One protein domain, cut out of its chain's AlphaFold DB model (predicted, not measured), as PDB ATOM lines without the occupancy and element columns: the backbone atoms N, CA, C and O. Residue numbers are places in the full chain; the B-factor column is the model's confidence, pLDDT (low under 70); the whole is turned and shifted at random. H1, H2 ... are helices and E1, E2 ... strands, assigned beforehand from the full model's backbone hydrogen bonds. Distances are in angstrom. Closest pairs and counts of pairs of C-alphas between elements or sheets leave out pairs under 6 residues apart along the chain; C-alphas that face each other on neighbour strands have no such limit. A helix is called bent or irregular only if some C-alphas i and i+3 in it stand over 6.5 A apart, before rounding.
ATOM      1  N   ALA A  17       0.353  62.788 -48.454       88.69
ATOM      2  CA  ALA A  17      -0.618  63.476 -47.602       88.69
ATOM      3  C   ALA A  17      -2.056  62.990 -47.851       88.69
ATOM      4  O   ALA A  17      -2.821  62.810 -46.908       88.69
ATOM      5  N   GLU A  18      -2.407  62.718 -49.111       90.50
ATOM      6  CA  GLU A  18      -3.709  62.156 -49.483       90.50
ATOM      7  C   GLU A  18      -3.841  60.717 -48.964       90.50
ATOM      8  O   GLU A  18      -4.829  60.372 -48.316       90.50
ATOM      9  N   PHE A  19      -2.785  59.913 -49.137       91.56
ATOM     10  CA  PHE A  19      -2.681  58.573 -48.557       91.56
ATOM     11  C   PHE A  19      -2.860  58.574 -47.033       91.56
ATOM     12  O   PHE A  19      -3.641  57.790 -46.490       91.56
ATOM     13  N   ALA A  20      -2.178  59.489 -46.341       90.56
ATOM     14  CA  ALA A  20      -2.284  59.663 -44.898       90.56
ATOM     15  C   ALA A  20      -3.712  59.993 -44.456       90.56
ATOM     16  O   ALA A  20      -4.207  59.406 -43.492       90.56
ATOM     17  N   ALA A  21      -4.368  60.912 -45.167       91.50
ATOM     18  CA  ALA A  21      -5.726  61.337 -44.864       91.50
ATOM     19  C   ALA A  21      -6.714  60.172 -44.995       91.50
ATOM     20  O   ALA A  21      -7.473  59.913 -44.060       91.50
ATOM     21  N   VAL A  22      -6.669  59.424 -46.104       94.00
ATOM     22  CA  VAL A  22      -7.543  58.256 -46.317       94.00
ATOM     23  C   VAL A  22      -7.301  57.187 -45.262       94.00
ATOM     24  O   VAL A  22      -8.251  56.652 -44.691       94.00
ATOM     25  N   TRP A  23      -6.040  56.899 -44.937       93.81
ATOM     26  CA  TRP A  23      -5.727  55.910 -43.912       93.81
ATOM     27  C   TRP A  23      -6.223  56.346 -42.522       93.81
ATOM     28  O   TRP A  23      -6.784  55.540 -41.775       93.81
ATOM     29  N   ALA A  24      -6.074  57.621 -42.162       92.06
ATOM     30  CA  ALA A  24      -6.617  58.154 -40.914       92.06
ATOM     31  C   ALA A  24      -8.152  58.060 -40.872       92.06
ATOM     32  O   ALA A  24      -8.707  57.585 -39.879       92.06
ATOM     33  N   ALA A  25      -8.830  58.426 -41.962       93.12
ATOM     34  CA  ALA A  25     -10.282  58.331 -42.076       93.12
ATOM     35  C   ALA A  25     -10.780  56.882 -41.966       93.12
ATOM     36  O   ALA A  25     -11.731  56.613 -41.232       93.12
ATOM     37  N   ALA A  26     -10.094  55.931 -42.605       93.56
ATOM     38  CA  ALA A  26     -10.422  54.508 -42.521       93.56
ATOM     39  C   ALA A  26     -10.306  53.971 -41.089       93.56
ATOM     40  O   ALA A  26     -11.178  53.236 -40.618       93.56
ATOM     41  N   GLN A  27      -9.255  54.370 -40.366       92.69
ATOM     42  CA  GLN A  27      -9.078  53.991 -38.964       92.69
ATOM     43  C   GLN A  27     -10.145  54.618 -38.063       92.69
ATOM     44  O   GLN A  27     -10.685  53.925 -37.202       92.69
ATOM     45  N   CYS A  28     -10.482  55.894 -38.276       91.88
ATOM     46  CA  CYS A  28     -11.533  56.568 -37.516       91.88
ATOM     47  C   CYS A  28     -12.887  55.887 -37.728       91.88
ATOM     48  O   CYS A  28     -13.533  55.498 -36.759       91.88
ATOM     49  N   ARG A  29     -13.246  55.622 -38.988       91.38
ATOM     50  CA  ARG A  29     -14.476  54.919 -39.356       91.38
ATOM     51  C   ARG A  29     -14.547  53.517 -38.753       91.38
ATOM     52  O   ARG A  29     -15.577  53.142 -38.207       91.38
ATOM     53  N   THR A  30     -13.450  52.758 -38.805       89.44
ATOM     54  CA  THR A  30     -13.383  51.420 -38.192       89.44
ATOM     55  C   THR A  30     -13.617  51.492 -36.681       89.44
ATOM     56  O   THR A  30     -14.361  50.682 -36.135       89.44
ATOM     57  N   ARG A  31     -13.019  52.479 -35.999       89.00
ATOM     58  CA  ARG A  31     -13.204  52.694 -34.556       89.00
ATOM     59  C   ARG A  31     -14.645  53.082 -34.220       89.00
ATOM     60  O   ARG A  31     -15.239  52.461 -33.350       89.00
ATOM     61  N   GLU A  32     -15.211  54.060 -34.922       89.81
ATOM     62  CA  GLU A  32     -16.582  54.547 -34.697       89.81
ATOM     63  C   GLU A  32     -17.636  53.461 -34.933       89.81
ATOM     64  O   GLU A  32     -18.600  53.346 -34.179       89.81
ATOM     65  N   GLN A  33     -17.467  52.641 -35.973       88.50
ATOM     66  CA  GLN A  33     -18.361  51.511 -36.231       88.50
ATOM     67  C   GLN A  33     -18.176  50.415 -35.174       88.50
ATOM     68  O   GLN A  33     -19.164  49.901 -34.654       88.50
ATOM     69  N   GLY A  34     -16.932  50.141 -34.765       87.38
ATOM     70  CA  GLY A  34     -16.630  49.211 -33.677       87.38
ATOM     71  C   GLY A  34     -17.259  49.620 -32.340       87.38
ATOM     72  O   GLY A  34     -17.832  48.777 -31.654       87.38
ATOM     73  N   GLU A  35     -17.250  50.912 -32.003       89.06
ATOM     74  CA  GLU A  35     -17.936  51.470 -30.821       89.06
ATOM     75  C   GLU A  35     -19.457  51.262 -30.867       89.06
ATOM     76  O   GLU A  35     -20.111  51.177 -29.830       89.06
ATOM     77  N   ARG A  36     -20.021  51.120 -32.070       88.69
ATOM     78  CA  ARG A  36     -21.438  50.810 -32.309       88.69
ATOM     79  C   ARG A  36     -21.713  49.309 -32.437       88.69
ATOM     80  O   ARG A  36     -22.844  48.933 -32.736       88.69
ATOM     81  N   GLY A  37     -20.703  48.457 -32.246       86.56
ATOM     82  CA  GLY A  37     -20.799  47.007 -32.430       86.56
ATOM     83  C   GLY A  37     -20.922  46.566 -33.893       86.56
ATOM     84  O   GLY A  37     -21.300  45.428 -34.158       86.56
ATOM     85  N   ILE A  38     -20.628  47.455 -34.844       88.94
ATOM     86  CA  ILE A  38     -20.715  47.194 -36.281       88.94
ATOM     87  C   ILE A  38     -19.309  46.924 -36.816       88.94
ATOM     88  O   ILE A  38     -18.419  47.772 -36.751       88.94
ATOM     89  N   GLN A  39     -19.113  45.745 -37.398       88.81
ATOM     90  CA  GLN A  39     -17.878  45.414 -38.098       88.81
ATOM     91  C   GLN A  39     -17.930  45.976 -39.527       88.81
ATOM     92  O   GLN A  39     -18.533  45.380 -40.419       88.81
ATOM     93  N   ASP A  40     -17.293  47.126 -39.753       92.94
ATOM     94  CA  ASP A  40     -17.149  47.699 -41.097       92.94
ATOM     95  C   ASP A  40     -15.983  47.030 -41.837       92.94
ATOM     96  O   ASP A  40     -14.817  47.421 -41.734       92.94
ATOM     97  N   TRP A  41     -16.315  45.965 -42.558       94.12
ATOM     98  CA  TRP A  41     -15.371  45.165 -43.332       94.12
ATOM     99  C   TRP A  41     -14.727  45.931 -44.491       94.12
ATOM    100  O   TRP A  41     -13.558  45.682 -44.792       94.12
ATOM    101  N   TYR A  42     -15.438  46.891 -45.090       95.44
ATOM    102  CA  TYR A  42     -14.887  47.763 -46.127       95.44
ATOM    103  C   TYR A  42     -13.783  48.650 -45.553       95.44
ATOM    104  O   TYR A  42     -12.647  48.616 -46.029       95.44
ATOM    105  N   ALA A  43     -14.079  49.381 -44.472       93.19
ATOM    106  CA  ALA A  43     -13.091  50.221 -43.800       93.19
ATOM    107  C   ALA A  43     -11.910  49.389 -43.277       93.19
ATOM    108  O   ALA A  43     -10.757  49.801 -43.417       93.19
ATOM    109  N   ALA A  44     -12.174  48.184 -42.757       93.19
ATOM    110  CA  ALA A  44     -11.127  47.257 -42.344       93.19
ATOM    111  C   ALA A  44     -10.213  46.855 -43.515       93.19
ATOM    112  O   ALA A  44      -8.995  46.874 -43.349       93.19
ATOM    113  N   GLY A  45     -10.776  46.557 -44.693       94.50
ATOM    114  CA  GLY A  45     -10.022  46.260 -45.916       94.50
ATOM    115  C   GLY A  45      -9.142  47.425 -46.382       94.50
ATOM    116  O   GLY A  45      -7.989  47.217 -46.768       94.50
ATOM    117  N   VAL A  46      -9.636  48.662 -46.272       95.94
ATOM    118  CA  VAL A  46      -8.842  49.873 -46.552       95.94
ATOM    119  C   VAL A  46      -7.679  49.995 -45.560       95.94
ATOM    120  O   VAL A  46      -6.527  50.146 -45.966       95.94
ATOM    121  N   VAL A  47      -7.941  49.867 -44.253       94.06
ATOM    122  CA  VAL A  47      -6.907  49.979 -43.206       94.06
ATOM    123  C   VAL A  47      -5.814  48.925 -43.365       94.06
ATOM    124  O   VAL A  47      -4.632  49.255 -43.229       94.06
ATOM    125  N   THR A  48      -6.175  47.664 -43.614       92.75
ATOM    126  CA  THR A  48      -5.194  46.578 -43.766       92.75
ATOM    127  C   THR A  48      -4.321  46.790 -44.995       92.75
ATOM    128  O   THR A  48      -3.102  46.661 -44.897       92.75
ATOM    129  N   THR A  49      -4.914  47.211 -46.113       94.25
ATOM    130  CA  THR A  49      -4.177  47.510 -47.347       94.25
ATOM    131  C   THR A  49      -3.235  48.699 -47.164       94.25
ATOM    132  O   THR A  49      -2.055  48.597 -47.498       94.25
ATOM    133  N   CYS A  50      -3.699  49.800 -46.556       92.62
ATOM    134  CA  CYS A  50      -2.849  50.959 -46.270       92.62
ATOM    135  C   CYS A  50      -1.670  50.600 -45.354       92.62
ATOM    136  O   CYS A  50      -0.545  51.033 -45.599       92.62
ATOM    137  N   ARG A  51      -1.902  49.780 -44.318       90.31
ATOM    138  CA  ARG A  51      -0.838  49.290 -43.426       90.31
ATOM    139  C   ARG A  51       0.222  48.508 -44.188       90.31
ATOM    140  O   ARG A  51       1.408  48.729 -43.959       90.31
ATOM    141  N   TRP A  52      -0.202  47.609 -45.068       91.31
ATOM    142  CA  TRP A  52       0.715  46.788 -45.846       91.31
ATOM    143  C   TRP A  52       1.524  47.612 -46.854       91.31
ATOM    144  O   TRP A  52       2.752  47.545 -46.832       91.31
ATOM    145  N   LEU A  53       0.871  48.473 -47.644       89.25
ATOM    146  CA  LEU A  53       1.551  49.380 -48.580       89.25
ATOM    147  C   LEU A  53       2.556  50.294 -47.875       89.25
ATOM    148  O   LEU A  53       3.613  50.598 -48.428       89.25
ATOM    149  N   ALA A  54       2.246  50.699 -46.639       86.81
ATOM    150  CA  ALA A  54       3.125  51.530 -45.836       86.81
ATOM    151  C   ALA A  54       4.292  50.776 -45.170       86.81
ATOM    152  O   ALA A  54       5.091  51.397 -44.468       86.81
ATOM    153  N   GLY A  55       4.371  49.448 -45.324       82.56
ATOM    154  CA  GLY A  55       5.334  48.612 -44.603       82.56
ATOM    155  C   GLY A  55       5.170  48.720 -43.085       82.56
ATOM    156  O   GLY A  55       6.152  48.693 -42.342       82.56
ATOM    157  N   ALA A  56       3.940  48.935 -42.612       81.62
ATOM    158  CA  ALA A  56       3.688  49.202 -41.210       81.62
ATOM    159  C   ALA A  56       3.892  47.945 -40.364       81.62
ATOM    160  O   ALA A  56       3.410  46.873 -40.708       81.62
ATOM    161  N   SER A  57       4.542  48.082 -39.215       79.94
ATOM    162  CA  SER A  57       4.639  47.013 -38.220       79.94
ATOM    163  C   SER A  57       3.641  47.248 -37.094       79.94
ATOM    164  O   SER A  57       3.412  48.385 -36.683       79.94
ATOM    165  N   HIS A  58       3.070  46.173 -36.562       72.19
ATOM    166  CA  HIS A  58       2.182  46.207 -35.408       72.19
ATOM    167  C   HIS A  58       2.722  45.315 -34.294       72.19
ATOM    168  O   HIS A  58       3.424  44.333 -34.539       72.19
ATOM    169  N   ARG A  59       2.399  45.669 -33.048       75.56
ATOM    170  CA  ARG A  59       2.733  44.851 -31.887       75.56
ATOM    171  C   ARG A  59       1.578  43.904 -31.596       75.56
ATOM    172  O   ARG A  59       0.435  44.334 -31.478       75.56
ATOM    173  N   THR A  60       1.881  42.620 -31.499       74.81
ATOM    174  CA  THR A  60       0.918  41.593 -31.093       74.81
ATOM    175  C   THR A  60       0.631  41.676 -29.592       74.81
ATOM    176  O   THR A  60       1.396  42.283 -28.839       74.81
ATOM    177  N   SER A  61      -0.441  41.019 -29.139       75.31
ATOM    178  CA  SER A  61      -0.800  40.915 -27.713       75.31
ATOM    179  C   SER A  61       0.297  40.281 -26.847       75.31
ATOM    180  O   SER A  61       0.373  40.560 -25.657       75.31
ATOM    181  N   TRP A  62       1.185  39.487 -27.452       79.56
ATOM    182  CA  TRP A  62       2.335  38.845 -26.808       79.56
ATOM    183  C   TRP A  62       3.625  39.682 -26.889       79.56
ATOM    184  O   TRP A  62       4.706  39.204 -26.562       79.56
ATOM    185  N   GLY A  63       3.540  40.931 -27.359       79.62
ATOM    186  CA  GLY A  63       4.658  41.876 -27.398       79.62
ATOM    187  C   GLY A  63       5.556  41.798 -28.638       79.62
ATOM    188  O   GLY A  63       6.402  42.682 -28.807       79.62
ATOM    189  N   LEU A  64       5.353  40.816 -29.529       82.44
ATOM    190  CA  LEU A  64       6.129  40.655 -30.765       82.44
ATOM    191  C   LEU A  64       5.751  41.719 -31.800       82.44
ATOM    192  O   LEU A  64       4.565  41.945 -32.039       82.44
ATOM    193  N   VAL A  65       6.752  42.328 -32.438       81.12
ATOM    194  CA  VAL A  65       6.567  43.241 -33.572       81.12
ATOM    195  C   VAL A  65       6.486  42.416 -34.855       81.12
ATOM    196  O   VAL A  65       7.429  41.698 -35.179       81.12
ATOM    197  N   GLN A  66       5.369  42.509 -35.577       80.81
ATOM    198  CA  GLN A  66       5.172  41.845 -36.865       80.81
ATOM    199  C   GLN A  66       4.910  42.869 -37.975       80.81
ATOM    200  O   GLN A  66       4.179  43.838 -37.737       80.81
ATOM    201  N   PRO A  67       5.455  42.663 -39.186       84.12
ATOM    202  CA  PRO A  67       5.079  43.460 -40.345       84.12
ATOM    203  C   PRO A  67       3.603  43.228 -40.692       84.12
ATOM    204  O   PRO A  67       3.028  42.172 -40.407       84.12
ATOM    205  N   ALA A  68       2.972  44.237 -41.282       85.56
ATOM    206  CA  ALA A  68       1.638  44.118 -41.841       85.56
ATOM    207  C   ALA A  68       1.647  43.070 -42.956       85.56
ATOM    208  O   ALA A  68       2.547  43.048 -43.790       85.56
ATOM    209  N   ALA A  69       0.639  42.204 -42.941       87.56
ATOM    210  CA  ALA A  69       0.447  41.214 -43.983       87.56
ATOM    211  C   ALA A  69      -0.386  41.798 -45.130       87.56
ATOM    212  O   ALA A  69      -1.311  42.583 -44.890       87.56
ATOM    213  N   ALA A  70      -0.093  41.361 -46.350       89.69
ATOM    214  CA  ALA A  70      -0.923  41.588 -47.517       89.69
ATOM    215  C   ALA A  70      -2.339  41.040 -47.254       89.69
ATOM    216  O   ALA A  70      -2.483  39.954 -46.684       89.69
ATOM    217  N   PRO A  71      -3.400  41.778 -47.604       90.75
ATOM    218  CA  PRO A  71      -4.741  41.470 -47.118       90.75
ATOM    219  C   PRO A  71      -5.300  40.117 -47.597       90.75
ATOM    220  O   PRO A  71      -5.962  39.426 -46.825       90.75
ATOM    221  N   VAL A  72      -5.013  39.701 -48.824       92.56
ATOM    222  CA  VAL A  72      -5.493  38.472 -49.466       92.56
ATOM    223  C   VAL A  72      -4.406  37.408 -49.486       92.56
ATOM    224  O   VAL A  72      -4.649  36.299 -49.014       92.56
ATOM    225  N   THR A  73      -3.206  37.714 -49.993       90.62
ATOM    226  CA  THR A  73      -2.122  36.712 -50.071       90.62
ATOM    227  C   THR A  73      -1.476  36.417 -48.721       90.62
ATOM    228  O   THR A  73      -0.763  35.424 -48.595       90.62
ATOM    229  N   GLN A  74      -1.720  37.254 -47.704       89.31
ATOM    230  CA  GLN A  74      -1.135  37.137 -46.363       89.31
ATOM    231  C   GLN A  74       0.403  37.189 -46.351       89.31
ATOM    232  O   GLN A  74       1.028  36.833 -45.346       89.31
ATOM    233  N   SER A  75       1.026  37.675 -47.434       87.00
ATOM    234  CA  SER A  75       2.469  37.905 -47.486       87.00
ATOM    235  C   SER A  75       2.880  38.926 -46.431       87.00
ATOM    236  O   SER A  75       2.318  40.013 -46.355       87.00
ATOM    237  N   ARG A  76       3.865  38.579 -45.604       84.25
ATOM    238  CA  ARG A  76       4.440  39.466 -44.578       84.25
ATOM    239  C   ARG A  76       5.679  40.212 -45.067       84.25
ATOM    240  O   ARG A  76       6.339  40.890 -44.280       84.25
ATOM    241  N   GLU A  77       6.018  40.044 -46.337       82.62
ATOM    242  CA  GLU A  77       7.121  40.753 -46.962       82.62
ATOM    243  C   GLU A  77       6.741  42.212 -47.233       82.62
ATOM    244  O   GLU A  77       5.563  42.569 -47.344       82.62
ATOM    245  N   THR A  78       7.764  43.062 -47.331       79.12
ATOM    246  CA  THR A  78       7.608  44.447 -47.778       79.12
ATOM    247  C   THR A  78       6.856  44.460 -49.103       79.12
ATOM    248  O   THR A  78       7.168  43.669 -49.985       79.12
ATOM    249  N   ALA A  79       5.884  45.358 -49.253       80.44
ATOM    250  CA  ALA A  79       5.092  45.493 -50.469       80.44
ATOM    251  C   ALA A  79       5.953  45.997 -51.646       80.44
ATOM    252  O   ALA A  79       5.924  47.177 -51.967       80.44
ATOM    253  N   TYR A  80       6.771  45.141 -52.256       83.62
ATOM    254  CA  TYR A  80       7.444  45.438 -53.521       83.62
ATOM    255  C   TYR A  80       6.432  45.415 -54.669       83.62
ATOM    256  O   TYR A  80       5.377  44.792 -54.546       83.62
ATOM    257  N   GLU A  81       6.753  46.063 -55.790       86.62
ATOM    258  CA  GLU A  81       5.838  46.190 -56.935       86.62
ATOM    259  C   GLU A  81       5.284  44.829 -57.390       86.62
ATOM    260  O   GLU A  81       4.084  44.697 -57.628       86.62
ATOM    261  N   GLU A  82       6.124  43.787 -57.410       88.38
ATOM    262  CA  GLU A  82       5.719  42.427 -57.796       88.38
ATOM    263  C   GLU A  82       4.692  41.822 -56.831       88.38
ATOM    264  O   GLU A  82       3.751  41.147 -57.251       88.38
ATOM    265  N   LEU A  83       4.847  42.080 -55.529       90.81
ATOM    266  CA  LEU A  83       3.916  41.601 -54.513       90.81
ATOM    267  C   LEU A  83       2.607  42.390 -54.543       90.81
ATOM    268  O   LEU A  83       1.547  41.799 -54.348       90.81
ATOM    269  N   ILE A  84       2.653  43.693 -54.837       90.12
ATOM    270  CA  ILE A  84       1.448  44.513 -55.029       90.12
ATOM    271  C   ILE A  84       0.669  44.044 -56.264       90.12
ATOM    272  O   ILE A  84      -0.555  43.920 -56.205       90.12
ATOM    273  N   GLU A  85       1.354  43.706 -57.355       93.06
ATOM    274  CA  GLU A  85       0.726  43.134 -58.550       93.06
ATOM    275  C   GLU A  85       0.086  41.764 -58.256       93.06
ATOM    276  O   GLU A  85      -1.078  41.531 -58.600       93.06
ATOM    277  N   ALA A  86       0.801  40.875 -57.556       93.44
ATOM    278  CA  ALA A  86       0.271  39.577 -57.134       93.44
ATOM    279  C   ALA A  86      -0.975  39.723 -56.245       93.44
ATOM    280  O   ALA A  86      -1.940  38.966 -56.385       93.44
ATOM    281  N   GLU A  87      -0.978  40.724 -55.368       95.12
ATOM    282  CA  GLU A  87      -2.115  41.057 -54.520       95.12
ATOM    283  C   GLU A  87      -3.316  41.556 -55.339       95.12
ATOM    284  O   GLU A  87      -4.438  41.107 -55.102       95.12
ATOM    285  N   CYS A  88      -3.100  42.399 -56.357       93.56
ATOM    286  CA  CYS A  88      -4.162  42.826 -57.277       93.56
ATOM    287  C   CYS A  88      -4.839  41.620 -57.951       93.56
ATOM    288  O   CYS A  88      -6.067  41.528 -57.976       93.56
ATOM    289  N   LEU A  89      -4.051  40.662 -58.448       95.12
ATOM    290  CA  LEU A  89      -4.578  39.432 -59.048       95.12
ATOM    291  C   LEU A  89      -5.324  38.569 -58.022       95.12
ATOM    292  O   LEU A  89      -6.382  38.012 -58.322       95.12
ATOM    293  N   ALA A  90      -4.799  38.458 -56.800       94.75
ATOM    294  CA  ALA A  90      -5.435  37.695 -55.735       94.75
ATOM    295  C   ALA A  90      -6.801  38.283 -55.349       94.75
ATOM    296  O   ALA A  90      -7.752  37.523 -55.168       94.75
ATOM    297  N   VAL A  91      -6.922  39.613 -55.289       95.00
ATOM    298  CA  VAL A  91      -8.180  40.328 -55.018       95.00
ATOM    299  C   VAL A  91      -9.241  40.049 -56.079       95.00
ATOM    300  O   VAL A  91     -10.416  39.907 -55.740       95.00
ATOM    301  N   GLU A  92      -8.867  39.933 -57.351       93.75
ATOM    302  CA  GLU A  92      -9.834  39.608 -58.407       93.75
ATOM    303  C   GLU A  92     -10.278  38.140 -58.369       93.75
ATOM    304  O   GLU A  92     -11.424  37.818 -58.681       93.75
ATOM    305  N   LEU A  93      -9.398  37.244 -57.915       95.25
ATOM    306  CA  LEU A  93      -9.664  35.807 -57.869       95.25
ATOM    307  C   LEU A  93     -10.258  35.323 -56.539       95.25
ATOM    308  O   LEU A  93     -10.727  34.185 -56.470       95.25
ATOM    309  N   VAL A  94     -10.252  36.139 -55.479       93.19
ATOM    310  CA  VAL A  94     -10.656  35.695 -54.132       93.19
ATOM    311  C   VAL A  94     -12.113  35.238 -54.080       93.19
ATOM    312  O   VAL A  94     -12.394  34.228 -53.446       93.19
ATOM    313  N   SER A  95     -13.021  35.878 -54.822       90.12
ATOM    314  CA  SER A  95     -14.430  35.456 -54.890       90.12
ATOM    315  C   SER A  95     -14.623  34.087 -55.550       90.12
ATOM    316  O   SER A  95     -15.618  33.426 -55.283       90.12
ATOM    317  N   LEU A  96     -13.680  33.648 -56.392       91.94
ATOM    318  CA  LEU A  96     -13.701  32.319 -57.011       91.94
ATOM    319  C   LEU A  96     -13.024  31.270 -56.124       91.94
ATOM    320  O   LEU A  96     -13.470  30.131 -56.058       91.94
ATOM    321  N   ARG A  97     -11.924  31.646 -55.461       91.19
ATOM    322  CA  ARG A  97     -11.104  30.728 -54.654       91.19
ATOM    323  C   ARG A  97     -11.648  30.516 -53.244       91.19
ATOM    324  O   ARG A  97     -11.443  29.453 -52.673       91.19
ATOM    325  N   GLN A  98     -12.262  31.547 -52.672       90.56
ATOM    326  CA  GLN A  98     -12.725  31.604 -51.286       90.56
ATOM    327  C   GLN A  98     -14.048  32.391 -51.207       90.56
ATOM    328  O   GLN A  98     -14.087  33.478 -50.627       90.56
ATOM    329  N   PRO A  99     -15.134  31.879 -51.814       90.06
ATOM    330  CA  PRO A  99     -16.423  32.572 -51.835       90.06
ATOM    331  C   PRO A  99     -16.970  32.831 -50.423       90.06
ATOM    332  O   PRO A  99     -17.447  33.933 -50.157       90.06
ATOM    333  N   ASP A 100     -16.815  31.872 -49.507       92.19
ATOM    334  CA  ASP A 100     -17.295  31.980 -48.122       92.19
ATOM    335  C   ASP A 100     -16.623  33.140 -47.375       92.19
ATOM    336  O   ASP A 100     -17.283  33.927 -46.706       92.19
ATOM    337  N   LEU A 101     -15.314  33.338 -47.583       87.94
ATOM    338  CA  LEU A 101     -14.562  34.440 -46.976       87.94
ATOM    339  C   LEU A 101     -15.112  35.812 -47.387       87.94
ATOM    340  O   LEU A 101     -15.128  36.742 -46.581       87.94
ATOM    341  N   VAL A 102     -15.512  35.948 -48.653       90.31
ATOM    342  CA  VAL A 102     -16.084  37.190 -49.186       90.31
ATOM    343  C   VAL A 102     -17.515  37.373 -48.684       90.31
ATOM    344  O   VAL A 102     -17.890  38.490 -48.331       90.31
ATOM    345  N   ALA A 103     -18.292  36.290 -48.604       90.31
ATOM    346  CA  ALA A 103     -19.653  36.315 -48.079       90.31
ATOM    347  C   ALA A 103     -19.694  36.715 -46.592       90.31
ATOM    348  O   ALA A 103     -20.510  37.550 -46.204       90.31
ATOM    349  N   ASP A 104     -18.764  36.201 -45.785       92.38
ATOM    350  CA  ASP A 104     -18.650  36.508 -44.353       92.38
ATOM    351  C   ASP A 104     -18.163  37.941 -44.079       92.38
ATOM    352  O   ASP A 104     -18.292  38.457 -42.962       92.38
ATOM    353  N   ARG A 105     -17.570  38.597 -45.084       92.38
ATOM    354  CA  ARG A 105     -16.926  39.912 -44.964       92.38
ATOM    355  C   ARG A 105     -17.426  40.876 -46.042       92.38
ATOM    356  O   ARG A 105     -16.650  41.283 -46.915       92.38
ATOM    357  N   PRO A 106     -18.706  41.280 -45.993       92.00
ATOM    358  CA  PRO A 106     -19.298  42.127 -47.023       92.00
ATOM    359  C   PRO A 106     -18.555  43.464 -47.149       92.00
ATOM    360  O   PRO A 106     -18.425  44.201 -46.176       92.00
ATOM    361  N   GLY A 107     -18.068  43.792 -48.347       92.44
ATOM    362  CA  GLY A 107     -17.336  45.035 -48.615       92.44
ATOM    363  C   GLY A 107     -15.820  44.948 -48.407       92.44
ATOM    364  O   GLY A 107     -15.099  45.865 -48.795       92.44
ATOM    365  N   TRP A 108     -15.300  43.870 -47.809       95.12
ATOM    366  CA  TRP A 108     -13.865  43.732 -47.529       95.12
ATOM    367  C   TRP A 108     -13.014  43.705 -48.800       95.12
ATOM    368  O   TRP A 108     -12.033  44.446 -48.902       95.12
ATOM    369  N   ARG A 109     -13.412  42.892 -49.788       95.94
ATOM    370  CA  ARG A 109     -12.732  42.806 -51.089       95.94
ATOM    371  C   ARG A 109     -12.769  44.158 -51.796       95.94
ATOM    372  O   ARG A 109     -11.764  44.589 -52.354       95.94
ATOM    373  N   GLU A 110     -13.916  44.824 -51.760       95.94
ATOM    374  CA  GLU A 110     -14.159  46.109 -52.404       95.94
ATOM    375  C   GLU A 110     -13.264  47.198 -51.807       95.94
ATOM    376  O   GLU A 110     -12.666  47.963 -52.560       95.94
ATOM    377  N   GLY A 111     -13.097  47.221 -50.481       95.62
ATOM    378  CA  GLY A 111     -12.204  48.160 -49.797       95.62
ATOM    379  C   GLY A 111     -10.733  47.947 -50.155       95.62
ATOM    380  O   GLY A 111     -10.012  48.913 -50.419       95.62
ATOM    381  N   ILE A 112     -10.289  46.688 -50.233       96.25
ATOM    382  CA  ILE A 112      -8.925  46.351 -50.672       96.25
ATOM    383  C   ILE A 112      -8.713  46.787 -52.121       96.25
ATOM    384  O   ILE A 112      -7.758  47.505 -52.421       96.25
ATOM    385  N   ARG A 113      -9.628  46.395 -53.014       96.31
ATOM    386  CA  ARG A 113      -9.564  46.711 -54.443       96.31
ATOM    387  C   ARG A 113      -9.522  48.216 -54.675       96.31
ATOM    388  O   ARG A 113      -8.630  48.696 -55.366       96.31
ATOM    389  N   ALA A 114     -10.441  48.963 -54.065       96.50
ATOM    390  CA  ALA A 114     -10.486  50.416 -54.182       96.50
ATOM    391  C   ALA A 114      -9.170  51.056 -53.715       96.50
ATOM    392  O   ALA A 114      -8.652  51.944 -54.383       96.50
ATOM    393  N   THR A 115      -8.577  50.553 -52.628       95.94
ATOM    394  CA  THR A 115      -7.299  51.068 -52.115       95.94
ATOM    395  C   THR A 115      -6.128  50.775 -53.053       95.94
ATOM    396  O   THR A 115      -5.323  51.669 -53.296       95.94
ATOM    397  N   LEU A 116      -6.021  49.558 -53.599       94.44
ATOM    398  CA  LEU A 116      -4.940  49.190 -54.524       94.44
ATOM    399  C   LEU A 116      -5.035  49.954 -55.851       94.44
ATOM    400  O   LEU A 116      -4.027  50.458 -56.345       94.44
ATOM    401  N   TRP A 117      -6.238  50.085 -56.414       94.44
ATOM    402  CA  TRP A 117      -6.429  50.826 -57.660       94.44
ATOM    403  C   TRP A 117      -6.121  52.309 -57.472       94.44
ATOM    404  O   TRP A 117      -5.328  52.871 -58.222       94.44
ATOM    405  N   TRP A 118      -6.628  52.923 -56.407       95.06
ATOM    406  CA  TRP A 118      -6.352  54.329 -56.146       95.06
ATOM    407  C   TRP A 118      -4.880  54.582 -55.800       95.06
ATOM    408  O   TRP A 118      -4.218  55.374 -56.466       95.06
ATOM    409  N   ALA A 119      -4.333  53.899 -54.789       92.81
ATOM    410  CA  ALA A 119      -3.014  54.230 -54.257       92.81
ATOM    411  C   ALA A 119      -1.858  53.738 -55.140       92.81
ATOM    412  O   ALA A 119      -0.875  54.460 -55.299       92.81
ATOM    413  N   TRP A 120      -1.962  52.528 -55.705       91.88
ATOM    414  CA  TRP A 120      -0.881  51.892 -56.469       91.88
ATOM    415  C   TRP A 120      -1.059  52.004 -57.986       91.88
ATOM    416  O   TRP A 120      -0.086  52.284 -58.682       91.88
ATOM    417  N   ARG A 121      -2.274  51.825 -58.525       90.56
ATOM    418  CA  ARG A 121      -2.504  52.035 -59.971       90.56
ATOM    419  C   ARG A 121      -2.643  53.515 -60.327       90.56
ATOM    420  O   ARG A 121      -2.373  53.885 -61.464       90.56
ATOM    421  N   GLY A 122      -3.010  54.366 -59.364       89.06
ATOM    422  CA  GLY A 122      -3.356  55.764 -59.635       89.06
ATOM    423  C   GLY A 122      -4.696  55.899 -60.367       89.06
ATOM    424  O   GLY A 122      -4.918  56.879 -61.073       89.06
TER     425      GLY A 122
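Overview. This is residues 17 to 122 of the 137 residues of an uncharacterized protein of Pseudonocardia sp. HH130630-07 (UniProt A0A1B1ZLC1). Four longer helices pack in a zigzag, H1 on H2, H2 on H5 and H5 on H3, with H2 nearest the middle of the domain. A small two-stranded hairpin, E1 and E2, lies beyond the last residues of H2, and the long link of residues 68 to 80 folds back from it toward the middle before H3, while the short H4 turns the corner between H3 and H5. The printed part has 106 residues, with five named helices and two named strands in the order H1, H2, E1, E2, H3, H4, H5; the two strands are antiparallel and the class is mostly helix. The whole is compact, with a radius of gyration of the C-alphas of 13.5 A, and rounded, spanning 35 by 32 by 30 A.

Along the chain. H1, residues 17 to 35, is 26.9 A long and begins at C-alpha 17, (-0.618, 63.476, -47.602). H2, residues 41 to 53, is 18.2 A long. E1, residues 57 to 59, and E2, residues 65 to 67, follow. H3, residues 81 to 97, is 23.1 A long, with a kink of 39 degrees near residue 91; it is irregular, C-alphas 92 and 95 being 7.1 A apart. H4 is residues 99 to 103. H5, residues 108 to 121, is 18.8 A long and ends at C-alpha 121, (-2.504, 52.035, -59.971).

Arrangement. H1 and H2 form a helical hairpin and touch, the closest C-alphas being those of Ala 26 and Ala 43, 5.2 A apart; they run opposite ways at a steep tilt of 40 degrees. H2 touches H5, closest at the C-alphas of Tyr 42 and Trp 108, 4.4 A apart; they run the same way at 37 degrees, a tilt only just steep. H3 touches H5 with residues 84 to 91 alone, closest at the C-alphas of Val 91 and Arg 109, 6.5 A apart, opposite ways at a shallow tilt of 28 degrees. Helix packing is mostly crossed, but only just: 1 of these 3 pairs is at a shallow tilt. H3, with residues 94 to 95 alone, and H4 touch only at the corner and only just, with 3 pairs of C-alphas within 8 A; the closest are those of Ser 95 and Val 102, 6.2 A apart. H2 and H3 are near each other, with 5 pairs of C-alphas within 10 A, while H1 and H3 are apart. E1 and E2 form an antiparallel hairpin, with N 58 and O 66 within hydrogen-bond range at 2.8 A. In H1, H2, H4 and H5 every O i to N i+4 pair is within hydrogen-bond range; in H3, 11 of 13 are.

Size, cuts and confidence. The C-alphas farthest apart, those of Arg 36 and Glu 82, are 38.2 A apart. The printed part has no cut. The link from E2 to H3, 13 residues, is long; the other links are tight. The mean pLDDT of the printed part is 89.8, and no printed residue is under 70.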